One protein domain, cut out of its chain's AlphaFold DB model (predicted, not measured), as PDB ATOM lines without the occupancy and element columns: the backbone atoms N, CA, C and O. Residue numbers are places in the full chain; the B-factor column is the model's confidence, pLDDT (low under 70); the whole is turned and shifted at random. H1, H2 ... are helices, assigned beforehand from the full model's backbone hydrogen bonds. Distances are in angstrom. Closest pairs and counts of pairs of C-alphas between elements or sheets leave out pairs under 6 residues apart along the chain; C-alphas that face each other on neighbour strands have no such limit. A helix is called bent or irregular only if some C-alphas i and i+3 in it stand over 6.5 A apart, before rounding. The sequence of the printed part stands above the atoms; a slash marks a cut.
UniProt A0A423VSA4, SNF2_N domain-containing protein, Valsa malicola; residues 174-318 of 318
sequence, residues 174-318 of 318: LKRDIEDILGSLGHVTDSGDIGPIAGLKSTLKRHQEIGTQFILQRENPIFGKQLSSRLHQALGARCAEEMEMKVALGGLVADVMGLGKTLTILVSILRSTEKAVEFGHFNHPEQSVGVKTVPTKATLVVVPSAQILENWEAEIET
ATOM      1  N   LEU A 174     218.823 442.411 402.628       67.38
ATOM      2  CA  LEU A 174     217.654 443.152 402.078       67.38
ATOM      3  C   LEU A 174     217.925 444.592 401.991       67.38
ATOM      4  O   LEU A 174     217.449 445.232 401.080       67.38
ATOM      5  N   LYS A 175     218.477 445.116 403.083       71.75
ATOM      6  CA  LYS A 175     218.431 446.533 403.283       71.75
ATOM      7  C   LYS A 175     219.237 447.163 402.162       71.75
ATOM      8  O   LYS A 175     218.739 448.081 401.533       71.75
ATOM      9  N   ARG A 176     220.387 446.560 401.850       75.56
ATOM     10  CA  ARG A 176     221.200 446.894 400.684       75.56
ATOM     11  C   ARG A 176     220.483 446.628 399.367       75.56
ATOM     12  O   ARG A 176     220.392 447.548 398.576       75.56
ATOM     13  N   ASP A 177     219.905 445.447 399.158       75.56
ATOM     14  CA  ASP A 177     219.225 445.134 397.893       75.56
ATOM     15  C   ASP A 177     218.021 446.068 397.641       75.56
ATOM     16  O   ASP A 177     217.795 446.521 396.526       75.56
ATOM     17  N   ILE A 178     217.271 446.425 398.687       77.69
ATOM     18  CA  ILE A 178     216.200 447.426 398.663       77.69
ATOM     19  C   ILE A 178     216.768 448.810 398.408       77.69
ATOM     20  O   ILE A 178     216.197 449.534 397.604       77.69
ATOM     21  N   GLU A 179     217.841 449.209 399.088       77.25
ATOM     22  CA  GLU A 179     218.490 450.503 398.861       77.25
ATOM     23  C   GLU A 179     218.978 450.620 397.409       77.25
ATOM     24  O   GLU A 179     218.745 451.650 396.779       77.25
ATOM     25  N   ASP A 180     219.537 449.550 396.844       79.06
ATOM     26  CA  ASP A 180     219.994 449.474 395.457       79.06
ATOM     27  C   ASP A 180     218.812 449.514 394.472       79.06
ATOM     28  O   ASP A 180     218.829 450.290 393.513       79.06
ATOM     29  N   ILE A 181     217.740 448.750 394.726       78.56
ATOM     30  CA  ILE A 181     216.506 448.787 393.921       78.56
ATOM     31  C   ILE A 181     215.879 450.183 393.970       78.56
ATOM     32  O   ILE A 181     215.555 450.746 392.923       78.56
ATOM     33  N   LEU A 182     215.723 450.770 395.159       71.94
ATOM     34  CA  LEU A 182     215.165 452.113 395.332       71.94
ATOM     35  C   LEU A 182     216.057 453.177 394.679       71.94
ATOM     36  O   LEU A 182     215.536 454.098 394.053       71.94
ATOM     37  N   GLY A 183     217.381 453.023 394.755       68.12
ATOM     38  CA  GLY A 183     218.350 453.874 394.066       68.12
ATOM     39  C   GLY A 183     218.237 453.780 392.543       68.12
ATOM     40  O   GLY A 183     218.284 454.800 391.856       68.12
ATOM     41  N   SER A 184     217.999 452.580 392.008       71.00
ATOM     42  CA  SER A 184     217.790 452.362 390.570       71.00
ATOM     43  C   SER A 184     216.480 452.970 390.044       71.00
ATOM     44  O   SER A 184     216.370 453.298 388.862       71.00
ATOM     45  N   LEU A 185     215.493 453.174 390.926       65.25
ATOM     46  CA  LEU A 185     214.166 453.690 390.587       65.25
ATOM     47  C   LEU A 185     214.135 455.217 390.376       65.25
ATOM     48  O   LEU A 185     213.144 455.752 389.880       65.25
ATOM     49  N   GLY A 186     215.210 455.921 390.749       56.53
ATOM     50  CA  GLY A 186     215.285 457.384 390.820       56.53
ATOM     51  C   GLY A 186     215.446 458.129 389.490       56.53
ATOM     52  O   GLY A 186     215.657 459.341 389.501       56.53
ATOM     53  N   HIS A 187     215.364 457.457 388.339       57.94
ATOM     54  CA  HIS A 187     215.593 458.119 387.054       57.94
ATOM     55  C   HIS A 187     214.343 458.872 386.566       57.94
ATOM     56  O   HIS A 187     213.593 458.411 385.705       57.94
ATOM     57  N   VAL A 188     214.126 460.073 387.104       57.94
ATOM     58  CA  VAL A 188     213.268 461.076 386.462       57.94
ATOM     59  C   VAL A 188     214.104 461.749 385.379       57.94
ATOM     60  O   VAL A 188     215.134 462.356 385.663       57.94
ATOM     61  N   THR A 189     213.718 461.574 384.117       56.88
ATOM     62  CA  THR A 189     214.358 462.266 382.992       56.88
ATOM     63  C   THR A 189     214.193 463.770 383.160       56.88
ATOM     64  O   THR A 189     213.080 464.210 383.448       56.88
ATOM     65  N   ASP A 190     215.300 464.501 382.985       58.09
ATOM     66  CA  ASP A 190     215.438 465.952 383.162       58.09
ATOM     67  C   ASP A 190     214.172 466.693 382.733       58.09
ATOM     68  O   ASP A 190     213.712 466.607 381.590       58.09
ATOM     69  N   SER A 191     213.543 467.311 383.720       58.72
ATOM     70  CA  SER A 191     212.148 467.681 383.667       58.72
ATOM     71  C   SER A 191     212.105 469.208 383.566       58.72
ATOM     72  O   SER A 191     212.600 469.916 384.442       58.72
ATOM     73  N   GLY A 192     211.658 469.705 382.407       62.28
ATOM     74  CA  GLY A 192     211.683 471.133 382.074       62.28
ATOM     75  C   GLY A 192     210.946 472.014 383.087       62.28
ATOM     76  O   GLY A 192     210.093 471.532 383.826       62.28
ATOM     77  N   ASP A 193     211.268 473.310 383.091       70.69
ATOM     78  CA  ASP A 193     210.657 474.304 383.980       70.69
ATOM     79  C   ASP A 193     209.121 474.207 383.955       70.69
ATOM     80  O   ASP A 193     208.493 474.247 382.893       70.69
ATOM     81  N   ILE A 194     208.517 474.065 385.136       75.81
ATOM     82  CA  ILE A 194     207.062 474.013 385.276       75.81
ATOM     83  C   ILE A 194     206.433 475.396 385.037       75.81
ATOM     84  O   ILE A 194     205.237 475.484 384.769       75.81
ATOM     85  N   GLY A 195     207.210 476.480 385.066       79.06
ATOM     86  CA  GLY A 195     206.732 477.845 384.872       79.06
ATOM     87  C   GLY A 195     205.896 478.348 386.057       79.06
ATOM     88  O   GLY A 195     205.721 477.636 387.052       79.06
ATOM     89  N   PRO A 196     205.335 479.569 385.978       80.75
ATOM     90  CA  PRO A 196     204.595 480.155 387.089       80.75
ATOM     91  C   PRO A 196     203.344 479.334 387.438       80.75
ATOM     92  O   PRO A 196     202.634 478.831 386.561       80.75
ATOM     93  N   ILE A 197     203.072 479.215 388.739       85.25
ATOM     94  CA  ILE A 197     201.902 478.524 389.289       85.25
ATOM     95  C   ILE A 197     200.960 479.583 389.852       85.25
ATOM     96  O   ILE A 197     201.274 480.239 390.846       85.25
ATOM     97  N   ALA A 198     199.801 479.759 389.220       83.62
ATOM     98  CA  ALA A 198     198.785 480.670 389.725       83.62
ATOM     99  C   ALA A 198     198.319 480.227 391.123       83.62
ATOM    100  O   ALA A 198     197.999 479.060 391.335       83.62
ATOM    101  N   GLY A 199     198.292 481.163 392.073       84.00
ATOM    102  CA  GLY A 199     197.880 480.900 393.455       84.00
ATOM    103  C   GLY A 199     198.987 480.386 394.380       84.00
ATOM    104  O   GLY A 199     198.767 480.354 395.586       84.00
ATOM    105  N   LEU A 200     200.177 480.056 393.863       89.94
ATOM    106  CA  LEU A 200     201.323 479.732 394.707       89.94
ATOM    107  C   LEU A 200     201.996 481.019 395.205       89.94
ATOM    108  O   LEU A 200     202.412 481.859 394.408       89.94
ATOM    109  N   LYS A 201     202.117 481.159 396.525       88.50
ATOM    110  CA  LYS A 201     202.784 482.299 397.172       88.50
ATOM    111  C   LYS A 201     204.260 482.035 397.474       88.50
ATOM    112  O   LYS A 201     205.060 482.969 397.493       88.50
ATOM    113  N   SER A 202     204.617 480.777 397.719       86.81
ATOM    114  CA  SER A 202     205.972 480.350 398.060       86.81
ATOM    115  C   SER A 202     206.818 480.016 396.824       86.81
ATOM    116  O   SER A 202     206.308 479.794 395.727       86.81
ATOM    117  N   THR A 203     208.139 479.974 396.993       89.19
ATOM    118  CA  THR A 203     209.069 479.548 395.936       89.19
ATOM    119  C   THR A 203     209.382 478.066 396.083       89.19
ATOM    120  O   THR A 203     209.778 477.617 397.161       89.19
ATOM    121  N   LEU A 204     209.267 477.309 394.992       89.94
ATOM    122  CA  LEU A 204     209.624 475.895 394.981       89.94
ATOM    123  C   LEU A 204     211.129 475.700 394.882       89.94
ATOM    124  O   LEU A 204     211.842 476.415 394.182       89.94
ATOM    125  N   LYS A 205     211.622 474.685 395.588       91.06
ATOM    126  CA  LYS A 205     212.968 474.165 395.355       91.06
ATOM    127  C   LYS A 205     212.952 473.284 394.110       91.06
ATOM    128  O   LYS A 205     211.966 472.598 393.850       91.06
ATOM    129  N   ARG A 206     214.090 473.194 393.420       88.62
ATOM    130  CA  ARG A 206     214.253 472.381 392.202       88.62
ATOM    131  C   ARG A 206     213.714 470.950 392.335       88.62
ATOM    132  O   ARG A 206     213.051 470.448 391.439       88.62
ATOM    133  N   HIS A 207     213.964 470.273 393.457       87.19
ATOM    134  CA  HIS A 207     213.469 468.903 393.654       87.19
ATOM    135  C   HIS A 207     211.942 468.828 393.815       87.19
ATOM    136  O   HIS A 207     211.346 467.815 393.466       87.19
ATOM    137  N   GLN A 208     211.297 469.892 394.304       90.69
ATOM    138  CA  GLN A 208     209.837 469.982 394.408       90.69
ATOM    139  C   GLN A 208     209.201 470.238 393.040       90.69
ATOM    140  O   GLN A 208     208.119 469.720 392.770       90.69
ATOM    141  N   GLU A 209     209.880 470.968 392.153       90.06
ATOM    142  CA  GLU A 209     209.466 471.129 390.753       90.06
ATOM    143  C   GLU A 209     209.507 469.783 390.017       90.06
ATOM    144  O   GLU A 209     208.506 469.369 389.432       90.06
ATOM    145  N   ILE A 210     210.621 469.050 390.152       88.06
ATOM    146  CA  ILE A 210     210.779 467.694 389.603       88.06
ATOM    147  C   ILE A 210     209.693 466.761 390.154       88.06
ATOM    148  O   ILE A 210     209.030 466.057 389.391       88.06
ATOM    149  N   GLY A 211     209.462 466.781 391.471       89.56
ATOM    150  CA  GLY A 211     208.421 465.977 392.115       89.56
ATOM    151  C   GLY A 211     207.009 466.320 391.627       89.56
ATOM    152  O   GLY A 211     206.208 465.424 391.367       89.56
ATOM    153  N   THR A 212     206.714 467.605 391.424       91.12
ATOM    154  CA  THR A 212     205.430 468.064 390.868       91.12
ATOM    155  C   THR A 212     205.245 467.538 389.446       91.12
ATOM    156  O   THR A 212     204.202 466.982 389.108       91.12
ATOM    157  N   GLN A 213     206.266 467.662 388.600       89.44
ATOM    158  CA  GLN A 213     206.197 467.188 387.220       89.44
ATOM    159  C   GLN A 213     206.062 465.666 387.134       89.44
ATOM    160  O   GLN A 213     205.297 465.162 386.310       89.44
ATOM    161  N   PHE A 214     206.745 464.937 388.019       88.88
ATOM    162  CA  PHE A 214     206.609 463.491 388.161       88.88
ATOM    163  C   PHE A 214     205.158 463.070 388.440       88.88
ATOM    164  O   PHE A 214     204.679 462.102 387.838       88.88
ATOM    165  N   ILE A 215     204.459 463.798 389.321       91.62
ATOM    166  CA  ILE A 215     203.043 463.565 389.639       91.62
ATOM    167  C   ILE A 215     202.171 463.888 388.420       91.62
ATOM    168  O   ILE A 215     201.440 463.019 387.946       91.62
ATOM    169  N   LEU A 216     202.311 465.085 387.840       90.00
ATOM    170  CA  LEU A 216     201.495 465.529 386.701       90.00
ATOM    171  C   LEU A 216     201.640 464.632 385.464       90.00
ATOM    172  O   LEU A 216     200.673 464.415 384.732       90.00
ATOM    173  N   GLN A 217     202.837 464.092 385.222       88.00
ATOM    174  CA  GLN A 217     203.071 463.123 384.154       88.00
ATOM    175  C   GLN A 217     202.298 461.823 384.400       88.00
ATOM    176  O   GLN A 217     201.709 461.275 383.473       88.00
ATOM    177  N   ARG A 218     202.267 461.335 385.644       88.19
ATOM    178  CA  ARG A 218     201.553 460.107 386.028       88.19
ATOM    179  C   ARG A 218     200.041 460.273 386.095       88.19
ATOM    180  O   ARG A 218     199.312 459.300 385.943       88.19
ATOM    181  N   GLU A 219     199.562 461.494 386.269       90.00
ATOM    182  CA  GLU A 219     198.146 461.845 386.143       90.00
ATOM    183  C   GLU A 219     197.715 462.071 384.683       90.00
ATOM    184  O   GLU A 219     196.540 462.311 384.408       90.00
ATOM    185  N   ASN A 220     198.638 461.988 383.715       87.31
ATOM    186  CA  ASN A 220     198.317 462.102 382.298       87.31
ATOM    187  C   ASN A 220     197.807 460.754 381.732       87.31
ATOM    188  O   ASN A 220     198.570 459.784 381.682       87.31
ATOM    189  N   PRO A 221     196.568 460.684 381.198       87.56
ATOM    190  CA  PRO A 221     196.013 459.457 380.613       87.56
ATOM    191  C   PRO A 221     196.819 458.875 379.455       87.56
ATOM    192  O   PRO A 221     196.848 457.658 379.284       87.56
ATOM    193  N   ILE A 222     197.486 459.714 378.663       87.25
ATOM    194  CA  ILE A 222     198.315 459.266 377.539       87.25
ATOM    195  C   ILE A 222     199.538 458.518 378.071       87.25
ATOM    196  O   ILE A 222     199.844 457.423 377.602       87.25
ATOM    197  N   PHE A 223     200.195 459.079 379.087       85.69
ATOM    198  CA  PHE A 223     201.336 458.440 379.733       85.69
ATOM    199  C   PHE A 223     200.925 457.133 380.422       85.69
ATOM    200  O   PHE A 223     201.578 456.109 380.228       85.69
ATOM    201  N   GLY A 224     199.802 457.133 381.152       85.12
ATOM    202  CA  GLY A 224     199.261 455.928 381.785       85.12
ATOM    203  C   GLY A 224     198.997 454.802 380.778       85.12
ATOM    204  O   GLY A 224     199.441 453.676 380.988       85.12
ATOM    205  N   LYS A 225     198.371 455.106 379.630       84.56
ATOM    206  CA  LYS A 225     198.142 454.126 378.549       84.56
ATOM    207  C   LYS A 225     199.445 453.554 377.987       84.56
ATOM    208  O   LYS A 225     199.538 452.349 377.760       84.56
ATOM    209  N   GLN A 226     200.454 454.399 377.777       83.06
ATOM    210  CA  GLN A 226     201.770 453.954 377.313       83.06
ATOM    211  C   GLN A 226     202.442 453.025 378.330       83.06
ATOM    212  O   GLN A 226     203.020 452.009 377.943       83.06
ATOM    213  N   LEU A 227     202.345 453.343 379.624       80.75
ATOM    214  CA  LEU A 227     202.899 452.514 380.690       80.75
ATOM    215  C   LEU A 227     202.189 451.155 380.770       80.75
ATOM    216  O   LEU A 227     202.862 450.126 380.773       80.75
ATOM    217  N   SER A 228     200.852 451.142 380.748       80.56
ATOM    218  CA  SER A 228     200.059 449.907 380.693       80.56
ATOM    219  C   SER A 228     200.441 449.053 379.482       80.56
ATOM    220  O   SER A 228     200.686 447.859 379.627       80.56
ATOM    221  N   SER A 229     200.589 449.654 378.297       78.62
ATOM    222  CA  SER A 229     201.013 448.937 377.088       78.62
ATOM    223  C   SER A 229     202.399 448.295 377.225       78.62
ATOM    224  O   SER A 229     202.595 447.175 376.753       78.62
ATOM    225  N   ARG A 230     203.358 448.968 377.874       78.00
ATOM    226  CA  ARG A 230     204.691 448.397 378.138       78.00
ATOM    227  C   ARG A 230     204.625 447.234 379.124       78.00
ATOM    228  O   ARG A 230     205.296 446.229 378.914       78.00
ATOM    229  N   LEU A 231     203.800 447.348 380.166       75.94
ATOM    230  CA  LEU A 231     203.565 446.256 381.112       75.94
ATOM    231  C   LEU A 231     202.952 445.039 380.414       75.94
ATOM    232  O   LEU A 231     203.418 443.926 380.631       75.94
ATOM    233  N   HIS A 232     201.980 445.240 379.519       73.00
ATOM    234  CA  HIS A 232     201.420 444.161 378.698       73.00
ATOM    235  C   HIS A 232     202.484 443.458 377.855       73.00
ATOM    236  O   HIS A 232     202.509 442.231 377.790       73.00
ATOM    237  N   GLN A 233     203.379 444.225 377.231       73.50
ATOM    238  CA  GLN A 233     204.470 443.653 376.450       73.50
ATOM    239  C   GLN A 233     205.409 442.803 377.322       73.50
ATOM    240  O   GLN A 233     205.833 441.736 376.886       73.50
ATOM    241  N   ALA A 234     205.692 443.243 378.551       71.69
ATOM    242  CA  ALA A 234     206.533 442.507 379.496       71.69
ATOM    243  C   ALA A 234     205.848 441.252 380.075       71.69
ATOM    244  O   ALA A 234     206.507 440.243 380.300       71.69
ATOM    245  N   LEU A 235     204.530 441.296 380.295       66.44
ATOM    246  CA  LEU A 235     203.730 440.176 380.816       66.44
ATOM    247  C   LEU A 235     203.479 439.071 379.771       66.44
ATOM    248  O   LEU A 235     203.102 437.954 380.124       66.44
ATOM    249  N   GLY A 236     203.697 439.368 378.487       62.38
ATOM    250  CA  GLY A 236     203.379 438.478 377.377       62.38
ATOM    251  C   GLY A 236     201.872 438.385 377.095       62.38
ATOM    252  O   GLY A 236     201.019 438.673 377.933       62.38
ATOM    253  N   ALA A 237     201.522 437.960 375.878       53.94
ATOM    254  CA  ALA A 237     200.155 437.985 375.338       53.94
ATOM    255  C   ALA A 237     199.112 437.110 376.075       53.94
ATOM    256  O   ALA A 237     197.948 437.109 375.692       53.94
ATOM    257  N   ARG A 238     199.476 436.381 377.143       51.66
ATOM    258  CA  ARG A 238     198.543 435.512 377.891       51.66
ATOM    259  C   ARG A 238     197.542 436.273 378.770       51.66
ATOM    260  O   ARG A 238     196.544 435.691 379.171       51.66
ATOM    261  N   CYS A 239     197.772 437.560 379.033       49.66
ATOM    262  CA  CYS A 239     196.829 438.431 379.752       49.66
ATOM    263  C   CYS A 239     195.943 439.281 378.821       49.66
ATOM    264  O   CYS A 239     195.268 440.193 379.295       49.66
ATOM    265  N   ALA A 240     196.001 439.065 377.501       48.44
ATOM    266  CA  ALA A 240     195.492 440.032 376.528       48.44
ATOM    267  C   ALA A 240     194.027 439.839 376.111       48.44
ATOM    268  O   ALA A 240     193.468 440.766 375.532       48.44
ATOM    269  N   GLU A 241     193.397 438.687 376.360       47.84
ATOM    270  CA  GLU A 241     192.144 438.394 375.647       47.84
ATOM    271  C   GLU A 241     190.862 438.967 376.268       47.84
ATOM    272  O   GLU A 241     189.905 439.136 375.521       47.84
ATOM    273  N   GLU A 242     190.806 439.372 377.546       46.59
ATOM    274  CA  GLU A 242     189.501 439.790 378.119       46.59
ATOM    275  C   GLU A 242     189.488 440.970 379.105       46.59
ATOM    276  O   GLU A 242     188.409 441.396 379.516       46.59
ATOM    277  N   MET A 243     190.625 441.570 379.469       50.41
ATOM    278  CA  MET A 243     190.613 442.739 380.360       50.41
ATOM    279  C   MET A 243     191.124 443.982 379.644       50.41
ATOM    280  O   MET A 243     192.327 444.151 379.448       50.41
ATOM    281  N   GLU A 244     190.208 444.897 379.318       56.12
ATOM    282  CA  GLU A 244     190.547 446.298 379.077       56.12
ATOM    283  C   GLU A 244     191.201 446.828 380.364       56.12
ATOM    284  O   GLU A 244     190.533 447.168 381.347       56.12
ATOM    285  N   MET A 245     192.534 446.759 380.425       58.16
ATOM    286  CA  MET A 245     193.262 447.075 381.643       58.16
ATOM    287  C   MET A 245     193.060 448.559 381.931       58.16
ATOM    288  O   MET A 245     193.436 449.429 381.140       58.16
ATOM    289  N   LYS A 246     192.422 448.845 383.068       65.62
ATOM    290  CA  LYS A 246     192.151 450.213 383.506       65.62
ATOM    291  C   LYS A 246     193.463 450.993 383.519       65.62
ATOM    292  O   LYS A 246     194.462 450.528 384.067       65.62
ATOM    293  N   VAL A 247     193.450 452.182 382.921       75.12
ATOM    294  CA  VAL A 247     194.602 453.087 382.943       75.12
ATOM    295  C   VAL A 247     194.913 453.417 384.400       75.12
ATOM    296  O   VAL A 247     194.100 454.040 385.083       75.12
ATOM    297  N   ALA A 248     196.078 452.987 384.880       74.12
ATOM    298  CA  ALA A 248     196.557 453.356 386.201       74.12
ATOM    299  C   ALA A 248     197.076 454.799 386.138       74.12
ATOM    300  O   ALA A 248     198.100 455.070 385.510       74.12
ATOM    301  N   LEU A 249     196.333 455.721 386.746       86.44
ATOM    302  CA  LEU A 249     196.738 457.114 386.927       86.44
ATOM    303  C   LEU A 249     197.295 457.322 388.335       86.44
ATOM    304  O   LEU A 249     196.812 456.723 389.296       86.44
ATOM    305  N   GLY A 250     198.285 458.204 388.448       88.31
ATOM    306  CA  GLY A 250     198.944 458.540 389.708       88.31
ATOM    307  C   GLY A 250     200.141 457.640 390.027       88.31
ATOM    308  O   GLY A 250     200.734 457.006 389.152       88.31
ATOM    309  N   GLY A 251     200.555 457.620 391.291       87.62
ATOM    310  CA  GLY A 251     201.715 456.840 391.712       87.62
ATOM    311  C   GLY A 251     202.093 457.039 393.173       87.62
ATOM    312  O   GLY A 251     201.355 457.636 393.952       87.62
ATOM    313  N   LEU A 252     203.266 456.517 393.531       89.06
ATOM    314  CA  LEU A 252     203.832 456.606 394.873       89.06
ATOM    315  C   LEU A 252     204.931 457.670 394.907       89.06
ATOM    316  O   LEU A 252     205.854 457.631 394.095       89.06
ATOM    317  N   VAL A 253     204.845 458.589 395.870       88.00
ATOM    318  CA  VAL A 253     205.901 459.567 396.171       88.00
ATOM    319  C   VAL A 253     206.593 459.128 397.458       88.00
ATOM    320  O   VAL A 253     206.068 459.319 398.555       88.00
ATOM    321  N   ALA A 254     207.761 458.505 397.314       85.69
ATOM    322  CA  ALA A 254     208.506 457.873 398.405       85.69
ATOM    323  C   ALA A 254     209.789 458.639 398.777       85.69
ATOM    324  O   ALA A 254     210.791 458.045 399.168       85.69
ATOM    325  N   ASP A 255     209.759 459.968 398.663       84.38
ATOM    326  CA  ASP A 255     210.898 460.822 399.000       84.38
ATOM    327  C   ASP A 255     211.238 460.778 400.496       84.38
ATOM    328  O   ASP A 255     210.360 460.641 401.361       84.38
ATOM    329  N   VAL A 256     212.511 461.021 400.815       83.88
ATOM    330  CA  VAL A 256     212.999 461.176 402.194       83.88
ATOM    331  C   VAL A 256     212.201 462.262 402.941       83.88
ATOM    332  O   VAL A 256     211.683 463.230 402.369       83.88
ATOM    333  N   MET A 257     212.023 462.083 404.254       84.69
ATOM    334  CA  MET A 257     211.375 463.083 405.111       84.69
ATOM    335  C   MET A 257     212.130 464.423 405.059       84.69
ATOM    336  O   MET A 257     213.350 464.452 404.946       84.69
ATOM    337  N   GLY A 258     211.399 465.539 405.120       88.31
ATOM    338  CA  GLY A 258     211.986 466.885 405.052       88.31
ATOM    339  C   GLY A 258     212.154 467.469 403.643       88.31
ATOM    340  O   GLY A 258     212.430 468.657 403.518       88.31
ATOM    341  N   LEU A 259     211.897 466.702 402.574       89.19
ATOM    342  CA  LEU A 259     211.935 467.217 401.194       89.19
ATOM    343  C   LEU A 259     210.700 468.044 400.785       89.19
ATOM    344  O   LEU A 259     210.614 468.492 399.646       89.19
ATOM    345  N   GLY A 260     209.770 468.301 401.708       91.00
ATOM    346  CA  GLY A 260     208.608 469.156 401.447       91.00
ATOM    347  C   GLY A 260     207.538 468.493 400.577       91.00
ATOM    348  O   GLY A 260     206.943 469.163 399.740       91.00
ATOM    349  N   LYS A 261     207.289 467.189 400.786       92.94
ATOM    350  CA  LYS A 261     206.257 466.414 400.070       92.94
ATOM    351  C   LYS A 261     204.866 467.047 400.151       92.94
ATOM    352  O   LYS A 261     204.155 467.026 399.157       92.94
ATOM    353  N   THR A 262     204.492 467.619 401.298       93.00
ATOM    354  CA  THR A 262     203.209 468.321 401.471       93.00
ATOM    355  C   THR A 262     203.055 469.439 400.444       93.00
ATOM    356  O   THR A 262     202.106 469.417 399.668       93.00
ATOM    357  N   LEU A 263     204.041 470.339 400.354       92.94
ATOM    358  CA  LEU A 263     204.040 471.420 399.370       92.94
ATOM    359  C   LEU A 263     204.028 470.880 397.931       92.94
ATOM    360  O   LEU A 263     203.252 471.359 397.113       92.94
ATOM    361  N   THR A 264     204.815 469.840 397.628       93.50
ATOM    362  CA  THR A 264     204.810 469.187 396.304       93.50
ATOM    363  C   THR A 264     203.417 468.665 395.921       93.50
ATOM    364  O   THR A 264     202.976 468.840 394.783       93.50
ATOM    365  N   ILE A 265     202.693 468.050 396.863       94.88
ATOM    366  CA  ILE A 265     201.326 467.563 396.636       94.88
ATOM    367  C   ILE A 265     200.353 468.734 396.470       94.88
ATOM    368  O   ILE A 265     199.585 468.732 395.513       94.88
ATOM    369  N   LEU A 266     200.408 469.753 397.332       94.31
ATOM    370  CA  LEU A 266     199.544 470.936 397.229       94.31
ATOM    371  C   LEU A 266     199.724 471.663 395.893       94.31
ATOM    372  O   LEU A 266     198.745 472.016 395.241       94.31
ATOM    373  N   VAL A 267     200.964 471.816 395.433       93.75
ATOM    374  CA  VAL A 267     201.258 472.389 394.117       93.75
ATOM    375  C   VAL A 267     200.697 471.528 392.987       93.75
ATOM    376  O   VAL A 267     200.142 472.063 392.026       93.75
ATOM    377  N   SER A 268     200.807 470.205 393.095       93.50
ATOM    378  CA  SER A 268     200.232 469.287 392.105       93.50
ATOM    379  C   SER A 268     198.704 469.412 392.057       93.50
ATOM    380  O   SER A 268     198.129 469.499 390.973       93.50
ATOM    381  N   ILE A 269     198.053 469.549 393.221       94.00
ATOM    382  CA  ILE A 269     196.614 469.827 393.327       94.00
ATOM    383  C   ILE A 269     196.279 471.155 392.644       94.00
ATOM    384  O   ILE A 269     195.424 471.168 391.758       94.00
ATOM    385  N   LEU A 270     196.992 472.240 392.972       92.25
ATOM    386  CA  LEU A 270     196.793 473.557 392.355       92.25
ATOM    387  C   LEU A 270     196.883 473.483 390.826       92.25
ATOM    388  O   LEU A 270     196.004 473.993 390.133       92.25
ATOM    389  N   ARG A 271     197.885 472.774 390.296       91.12
ATOM    390  CA  ARG A 271     198.069 472.539 388.855       91.12
ATOM    391  C   ARG A 271     196.954 471.723 388.207       91.12
ATOM    392  O   ARG A 271     196.692 471.892 387.020       91.12
ATOM    393  N   SER A 272     196.311 470.840 388.961       90.56
ATOM    394  CA  SER A 272     195.216 469.997 388.474       90.56
ATOM    395  C   SER A 272     193.832 470.656 388.567       90.56
ATOM    396  O   SER A 272     192.866 470.102 388.046       90.56
ATOM    397  N   THR A 273     193.718 471.846 389.175       89.38
ATOM    398  CA  THR A 273     192.430 472.515 389.451       89.38
ATOM    399  C   THR A 273     191.578 472.718 388.196       89.38
ATOM    400  O   THR A 273     190.378 472.457 388.221       89.38
ATOM    401  N   GLU A 274     192.179 473.134 387.079       87.69
ATOM    402  CA  GLU A 274     191.461 473.322 385.807       87.69
ATOM    403  C   GLU A 274     190.848 472.004 385.310       87.69
ATOM    404  O   GLU A 274     189.657 471.943 385.003       87.69
ATOM    405  N   LYS A 275     191.623 470.914 385.354       87.19
ATOM    406  CA  LYS A 275     191.142 469.568 385.007       87.19
ATOM    407  C   LYS A 275     190.043 469.092 385.955       87.19
ATOM    408  O   LYS A 275     189.103 468.431 385.523       87.19
ATOM    409  N   ALA A 276     190.133 469.427 387.242       88.69
ATOM    410  CA  ALA A 276     189.093 469.098 388.212       88.69
ATOM    411  C   ALA A 276     187.780 469.838 387.897       88.69
ATOM    412  O   ALA A 276     186.698 469.259 388.003       88.69
ATOM    413  N   VAL A 277     187.861 471.096 387.446       88.62
ATOM    414  CA  VAL A 277     186.700 471.859 386.970       88.62
ATOM    415  C   VAL A 277     186.076 471.193 385.746       88.62
ATOM    416  O   VAL A 277     184.864 470.973 385.759       88.62
ATOM    417  N   GLU A 278     186.878 470.833 384.741       88.06
ATOM    418  CA  GLU A 278     186.424 470.097 383.551       88.06
ATOM    419  C   GLU A 278     185.739 468.777 383.928       88.06
ATOM    420  O   GLU A 278     184.640 468.491 383.454       88.06
ATOM    421  N   PHE A 279     186.335 468.014 384.847       84.94
ATOM    422  CA  PHE A 279     185.778 466.759 385.347       84.94
ATOM    423  C   PHE A 279     184.409 466.953 386.009       84.94
ATOM    424  O   PHE A 279     183.480 466.196 385.740       84.94
ATOM    425  N   GLY A 280     184.234 468.011 386.807       83.69
ATOM    426  CA  GLY A 280     182.937 468.346 387.403       83.69
ATOM    427  C   GLY A 280     181.864 468.790 386.400       83.69
ATOM    428  O   GLY A 280     180.687 468.825 386.750       83.69
ATOM    429  N   HIS A 281     182.250 469.148 385.173       82.50
ATOM    430  CA  HIS A 281     181.327 469.444 384.071       82.50
ATOM    431  C   HIS A 281     181.076 468.235 383.160       82.50
ATOM    432  O   HIS A 281     180.235 468.308 382.260       82.50
ATOM    433  N   PHE A 282     181.770 467.119 383.388       74.69
ATOM    434  CA  PHE A 282     181.629 465.913 382.592       74.69
ATOM    435  C   PHE A 282     180.312 465.195 382.922       74.69
ATOM    436  O   PHE A 282     180.133 464.635 384.004       74.69
ATOM    437  N   ASN A 283     179.369 465.195 381.979       63.03
ATOM    438  CA  ASN A 283     178.121 464.445 382.111       63.03
ATOM    439  C   ASN A 283     178.373 462.973 381.763       63.03
ATOM    440  O   ASN A 283     178.557 462.645 380.595       63.03
ATOM    441  N   HIS A 284     178.352 462.083 382.758       62.34
ATOM    442  CA  HIS A 284     178.418 460.640 382.512       62.34
ATOM    443  C   HIS A 284     177.064 460.155 381.945       62.34
ATOM    444  O   HIS A 284     176.053 460.281 382.643       62.34
ATOM    445  N   PRO A 285     176.995 459.625 380.707       54.28
ATOM    446  CA  PRO A 285     175.733 459.187 380.098       54.28
ATOM    447  C   PRO A 285     175.193 457.873 380.690       54.28
ATOM    448  O   PRO A 285     174.018 457.557 380.524       54.28
ATOM    449  N   GLU A 286     176.014 457.125 381.429       54.62
ATOM    450  CA  GLU A 286     175.620 455.871 382.081       54.62
ATOM    451  C   GLU A 286     175.150 456.116 383.519       54.62
ATOM    452  O   GLU A 286     175.849 455.825 384.488       54.62
ATOM    453  N   GLN A 287     173.960 456.694 383.677       53.31
ATOM    454  CA  GLN A 287     173.288 456.729 384.976       53.31
ATOM    455  C   GLN A 287     172.399 455.492 385.112       53.31
ATOM    456  O   GLN A 287     171.292 455.437 384.577       53.31
ATOM    457  N   SER A 288     172.884 454.494 385.852       54.66
ATOM    458  CA  SER A 288     172.046 453.412 386.365       54.66
ATOM    459  C   SER A 288     170.952 453.985 387.272       54.66
ATOM    460  O   SER A 288     171.215 454.837 388.124       54.66
ATOM    461  N   VAL A 289     169.727 453.500 387.086       54.47
ATOM    462  CA  VAL A 289     168.512 453.905 387.804       54.47
ATOM    463  C   VAL A 289     168.743 453.906 389.325       54.47
ATOM    464  O   VAL A 289     168.894 452.848 389.925       54.47
ATOM    465  N   GLY A 290     168.745 455.089 389.957       57.59
ATOM    466  CA  GLY A 290     168.558 455.226 391.410       57.59
ATOM    467  C   GLY A 290     169.484 456.188 392.160       57.59
ATOM    468  O   GLY A 290     169.066 456.712 393.188       57.59
ATOM    469  N   VAL A 291     170.693 456.491 391.668       58.53
ATOM    470  CA  VAL A 291     171.607 457.446 392.332       58.53
ATOM    471  C   VAL A 291     172.274 458.340 391.291       58.53
ATOM    472  O   VAL A 291     173.079 457.878 390.489       58.53
ATOM    473  N   LYS A 292     171.954 459.641 391.307       60.91
ATOM    474  CA  LYS A 292     172.675 460.646 390.515       60.91
ATOM    475  C   LYS A 292     174.011 460.930 391.197       60.91
ATOM    476  O   LYS A 292     174.083 461.777 392.084       60.91
ATOM    477  N   THR A 293     175.059 460.207 390.824       67.25
ATOM    478  CA  THR A 293     176.425 460.547 391.225       67.25
ATOM    479  C   THR A 293     176.907 461.722 390.376       67.25
ATOM    480  O   THR A 293     176.917 461.659 389.148       67.25
ATOM    481  N   VAL A 294     177.253 462.833 391.028       73.62
ATOM    482  CA  VAL A 294     177.832 464.009 390.364       73.62
ATOM    483  C   VAL A 294     179.348 463.961 390.559       73.62
ATOM    484  O   VAL A 294     179.790 463.823 391.703       73.62
ATOM    485  N   PRO A 295     180.154 464.066 389.489       81.00
ATOM    486  CA  PRO A 295     181.605 464.155 389.605       81.00
ATOM    487  C   PRO A 295     182.027 465.336 390.491       81.00
ATOM    488  O   PRO A 295     181.577 466.468 390.300       81.00
ATOM    489  N   THR A 296     182.880 465.076 391.484       84.94
ATOM    490  CA  THR A 296     183.388 466.122 392.381       84.94
ATOM    491  C   THR A 296     184.596 466.828 391.776       84.94
ATOM    492  O   THR A 296     185.465 466.191 391.190       84.94
ATOM    493  N   LYS A 297     184.667 468.148 391.965       89.88
ATOM    494  CA  LYS A 297     185.834 468.978 391.619       89.88
ATOM    495  C   LYS A 297     186.890 468.997 392.733       89.88
ATOM    496  O   LYS A 297     187.881 469.709 392.620       89.88
ATOM    497  N   ALA A 298     186.637 468.301 393.844       90.81
ATOM    498  CA  ALA A 298     187.480 468.330 395.030       90.81
ATOM    499  C   ALA A 298     188.519 467.202 395.029       90.81
ATOM    500  O   ALA A 298     188.231 466.083 394.601       90.81
ATOM    501  N   THR A 299     189.682 467.479 395.617       92.56
ATOM    502  CA  THR A 299     190.698 466.472 395.937       92.56
ATOM    503  C   THR A 299     190.576 466.070 397.403       92.56
ATOM    504  O   THR A 299     190.601 466.924 398.286       92.56
ATOM    505  N   LEU A 300     190.457 464.768 397.677       93.88
ATOM    506  CA  LEU A 300     190.446 464.238 399.039       93.88
ATOM    507  C   LEU A 300     191.878 463.955 399.504       93.88
ATOM    508  O   LEU A 300     192.546 463.082 398.952       93.88
ATOM    509  N   VAL A 301     192.321 464.643 400.556       93.06
ATOM    510  CA  VAL A 301     193.585 464.354 401.246       93.06
ATOM    511  C   VAL A 301     193.269 463.646 402.559       93.06
ATOM    512  O   VAL A 301     192.535 464.170 403.393       93.06
ATOM    513  N   VAL A 302     193.818 462.446 402.749       94.38
ATOM    514  CA  VAL A 302     193.654 461.661 403.980       94.38
ATOM    515  C   VAL A 302     194.965 461.681 404.756       94.38
ATOM    516  O   VAL A 302     196.009 461.299 404.229       94.38
ATOM    517  N   VAL A 303     194.908 462.109 406.016       91.94
ATOM    518  CA  VAL A 303     196.067 462.228 406.911       91.94
ATOM    519  C   VAL A 303     195.859 461.399 408.185       91.94
ATOM    520  O   VAL A 303     194.716 461.173 408.582       91.94
ATOM    521  N   PRO A 304     196.933 460.924 408.846       91.75
ATOM    522  CA  PRO A 304     196.806 459.968 409.948       91.75
ATOM    523  C   PRO A 304     196.410 460.595 411.297       91.75
ATOM    524  O   PRO A 304     196.074 459.856 412.221       91.75
ATOM    525  N   SER A 305     196.453 461.924 411.451       93.25
ATOM    526  CA  SER A 305     196.059 462.597 412.698       93.25
ATOM    527  C   SER A 305     195.576 464.034 412.475       93.25
ATOM    528  O   SER A 305     195.930 464.670 411.482       93.25
ATOM    529  N   ALA A 306     194.812 464.561 413.439       89.69
ATOM    530  CA  ALA A 306     194.329 465.945 413.433       89.69
ATOM    531  C   ALA A 306     195.471 466.976 413.476       89.69
ATOM    532  O   ALA A 306     195.419 467.976 412.777       89.69
ATOM    533  N   GLN A 307     196.555 466.690 414.202       90.31
ATOM    534  CA  GLN A 307     197.727 467.571 414.234       90.31
ATOM    535  C   GLN A 307     198.366 467.738 412.846       90.31
ATOM    536  O   GLN A 307     198.846 468.809 412.493       90.31
ATOM    537  N   ILE A 308     198.392 466.672 412.039       90.19
ATOM    538  CA  ILE A 308     198.896 466.772 410.666       90.19
ATOM    539  C   ILE A 308     197.891 467.529 409.798       90.19
ATOM    540  O   ILE A 308     198.323 468.283 408.936       90.19
ATOM    541  N   LEU A 309     196.587 467.377 410.036       91.81
ATOM    542  CA  LEU A 309     195.563 468.140 409.322       91.81
ATOM    543  C   LEU A 309     195.749 469.654 409.509       91.81
ATOM    544  O   LEU A 309     195.797 470.367 408.514       91.81
ATOM    545  N   GLU A 310     195.969 470.116 410.742       91.31
ATOM    546  CA  GLU A 310     196.249 471.531 411.044       91.31
ATOM    547  C   GLU A 310     197.487 472.046 410.289       91.31
ATOM    548  O   GLU A 310     197.485 473.148 409.745       91.31
ATOM    549  N   ASN A 311     198.539 471.223 410.177       89.81
ATOM    550  CA  ASN A 311     199.722 471.583 409.390       89.81
ATOM    551  C   ASN A 311     199.410 471.705 407.891       89.81
ATOM    552  O   ASN A 311     199.970 472.567 407.222       89.81
ATOM    553  N   TRP A 312     198.544 470.845 407.346       93.19
ATOM    554  CA  TRP A 312     198.113 470.953 405.949       93.19
ATOM    555  C   TRP A 312     197.266 472.207 405.716       93.19
ATOM    556  O   TRP A 312     197.446 472.858 404.694       93.19
ATOM    557  N   GLU A 313     196.389 472.570 406.655       91.50
ATOM    558  CA  GLU A 313     195.603 473.811 406.588       91.50
ATOM    559  C   GLU A 313     196.512 475.046 406.584       91.50
ATOM    560  O   GLU A 313     196.382 475.899 405.707       91.50
ATOM    561  N   ALA A 314     197.503 475.093 407.478       89.94
ATOM    562  CA  ALA A 314     198.480 476.180 407.517       89.94
ATOM    563  C   ALA A 314     199.314 476.283 406.221       89.94
ATOM    564  O   ALA A 314     199.560 477.383 405.724       89.94
ATOM    565  N   GLU A 315     199.730 475.151 405.644       88.88
ATOM    566  CA  GLU A 315     200.474 475.113 404.371       88.88
ATOM    567  C   GLU A 315     199.620 475.543 403.166       88.88
ATOM    568  O   GLU A 315     200.160 476.064 402.198       88.88
ATOM    569  N   ILE A 316     198.294 475.364 403.204       90.06
ATOM    570  CA  ILE A 316     197.384 475.862 402.156       90.06
ATOM    571  C   ILE A 316     197.269 477.393 402.200       90.06
ATOM    572  O   ILE A 316     197.121 478.039 401.161       90.06
ATOM    573  N   GLU A 317     197.308 477.985 403.393       86.31
ATOM    574  CA  GLU A 317     197.207 479.438 403.558       86.31
ATOM    575  C   GLU A 317     198.497 480.184 403.178       86.31
ATOM    576  O   GLU A 317     198.430 481.368 402.809       86.31
ATOM    577  N   THR A 318     199.644 479.503 403.257       69.12
ATOM    578  CA  THR A 318     200.999 480.070 403.126       69.12
ATOM    579  C   THR A 318     201.460 480.209 401.682       69.12
ATOM    580  O   THR A 318     202.000 481.295 401.377       69.12
TER     581      THR A 318
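AT A GLANCE: This is residues 174 to 318 of the 318 residues of the protein "SNF2_N domain-containing protein" of Valsa malicola (UniProt A0A423VSA4). H2 and H4 pack side by side as a small core, H5 makes a corner with H4, its residues 312 to 316 meeting residues 262 to 266 of H4, and H3 turns away beyond H2. Residues 174 to 181 of H1, 233 to 239 and 285 to 291 stick out. The 145 printed residues have five named helices, H1 to H5, and no named strand: all helix, with 71 residues, under half, in helices. The whole is loose, radius of gyration of the C-alphas 18.6 A, spans 48 by 48 by 33 A.

HOW THE PARTS SIT: Start at H1, residues 174 to 184, which touches no helix. H2, residues 206 to 218, touches H4, residues 261 to 280, the same way at 35.2 degrees, only just steep; the closest C-alphas, of Gln 208 and Thr 264, are 5.4 A apart. H3, residues 221 to 235, is close to H2 but not clearly touching; the closest C-alphas, of Arg 218 and Gly 224, are 6.4 A apart. Residues 312 to 316 of H5, residues 306 to 317, touch H4; the closest C-alphas, of Leu 263 and Glu 315, are 7.2 A apart. Every O i to N i+4 pair is within hydrogen-bond range in H1, H2, H3 and H5, and 14 of 16 in H4.

IN THESE COORDINATES: Find C-alpha 174 at (217.654, 443.152, 402.078), where H1 begins. H3 runs 20.8 A and H4 26.6 A; H4 is irregular, C-alphas 271 and 274 being 7.3 A apart, with a kink of 53 degrees near residue 274. H5 ends at C-alpha 317, (197.207, 479.438, 403.558).

THE WHOLE: The printed part has no cut; the links H1 to H2, H3 to H4 and H4 to H5 are long. Look for pLDDT under 70 in 34 residues, among them 235 to 246 and 283 to 293.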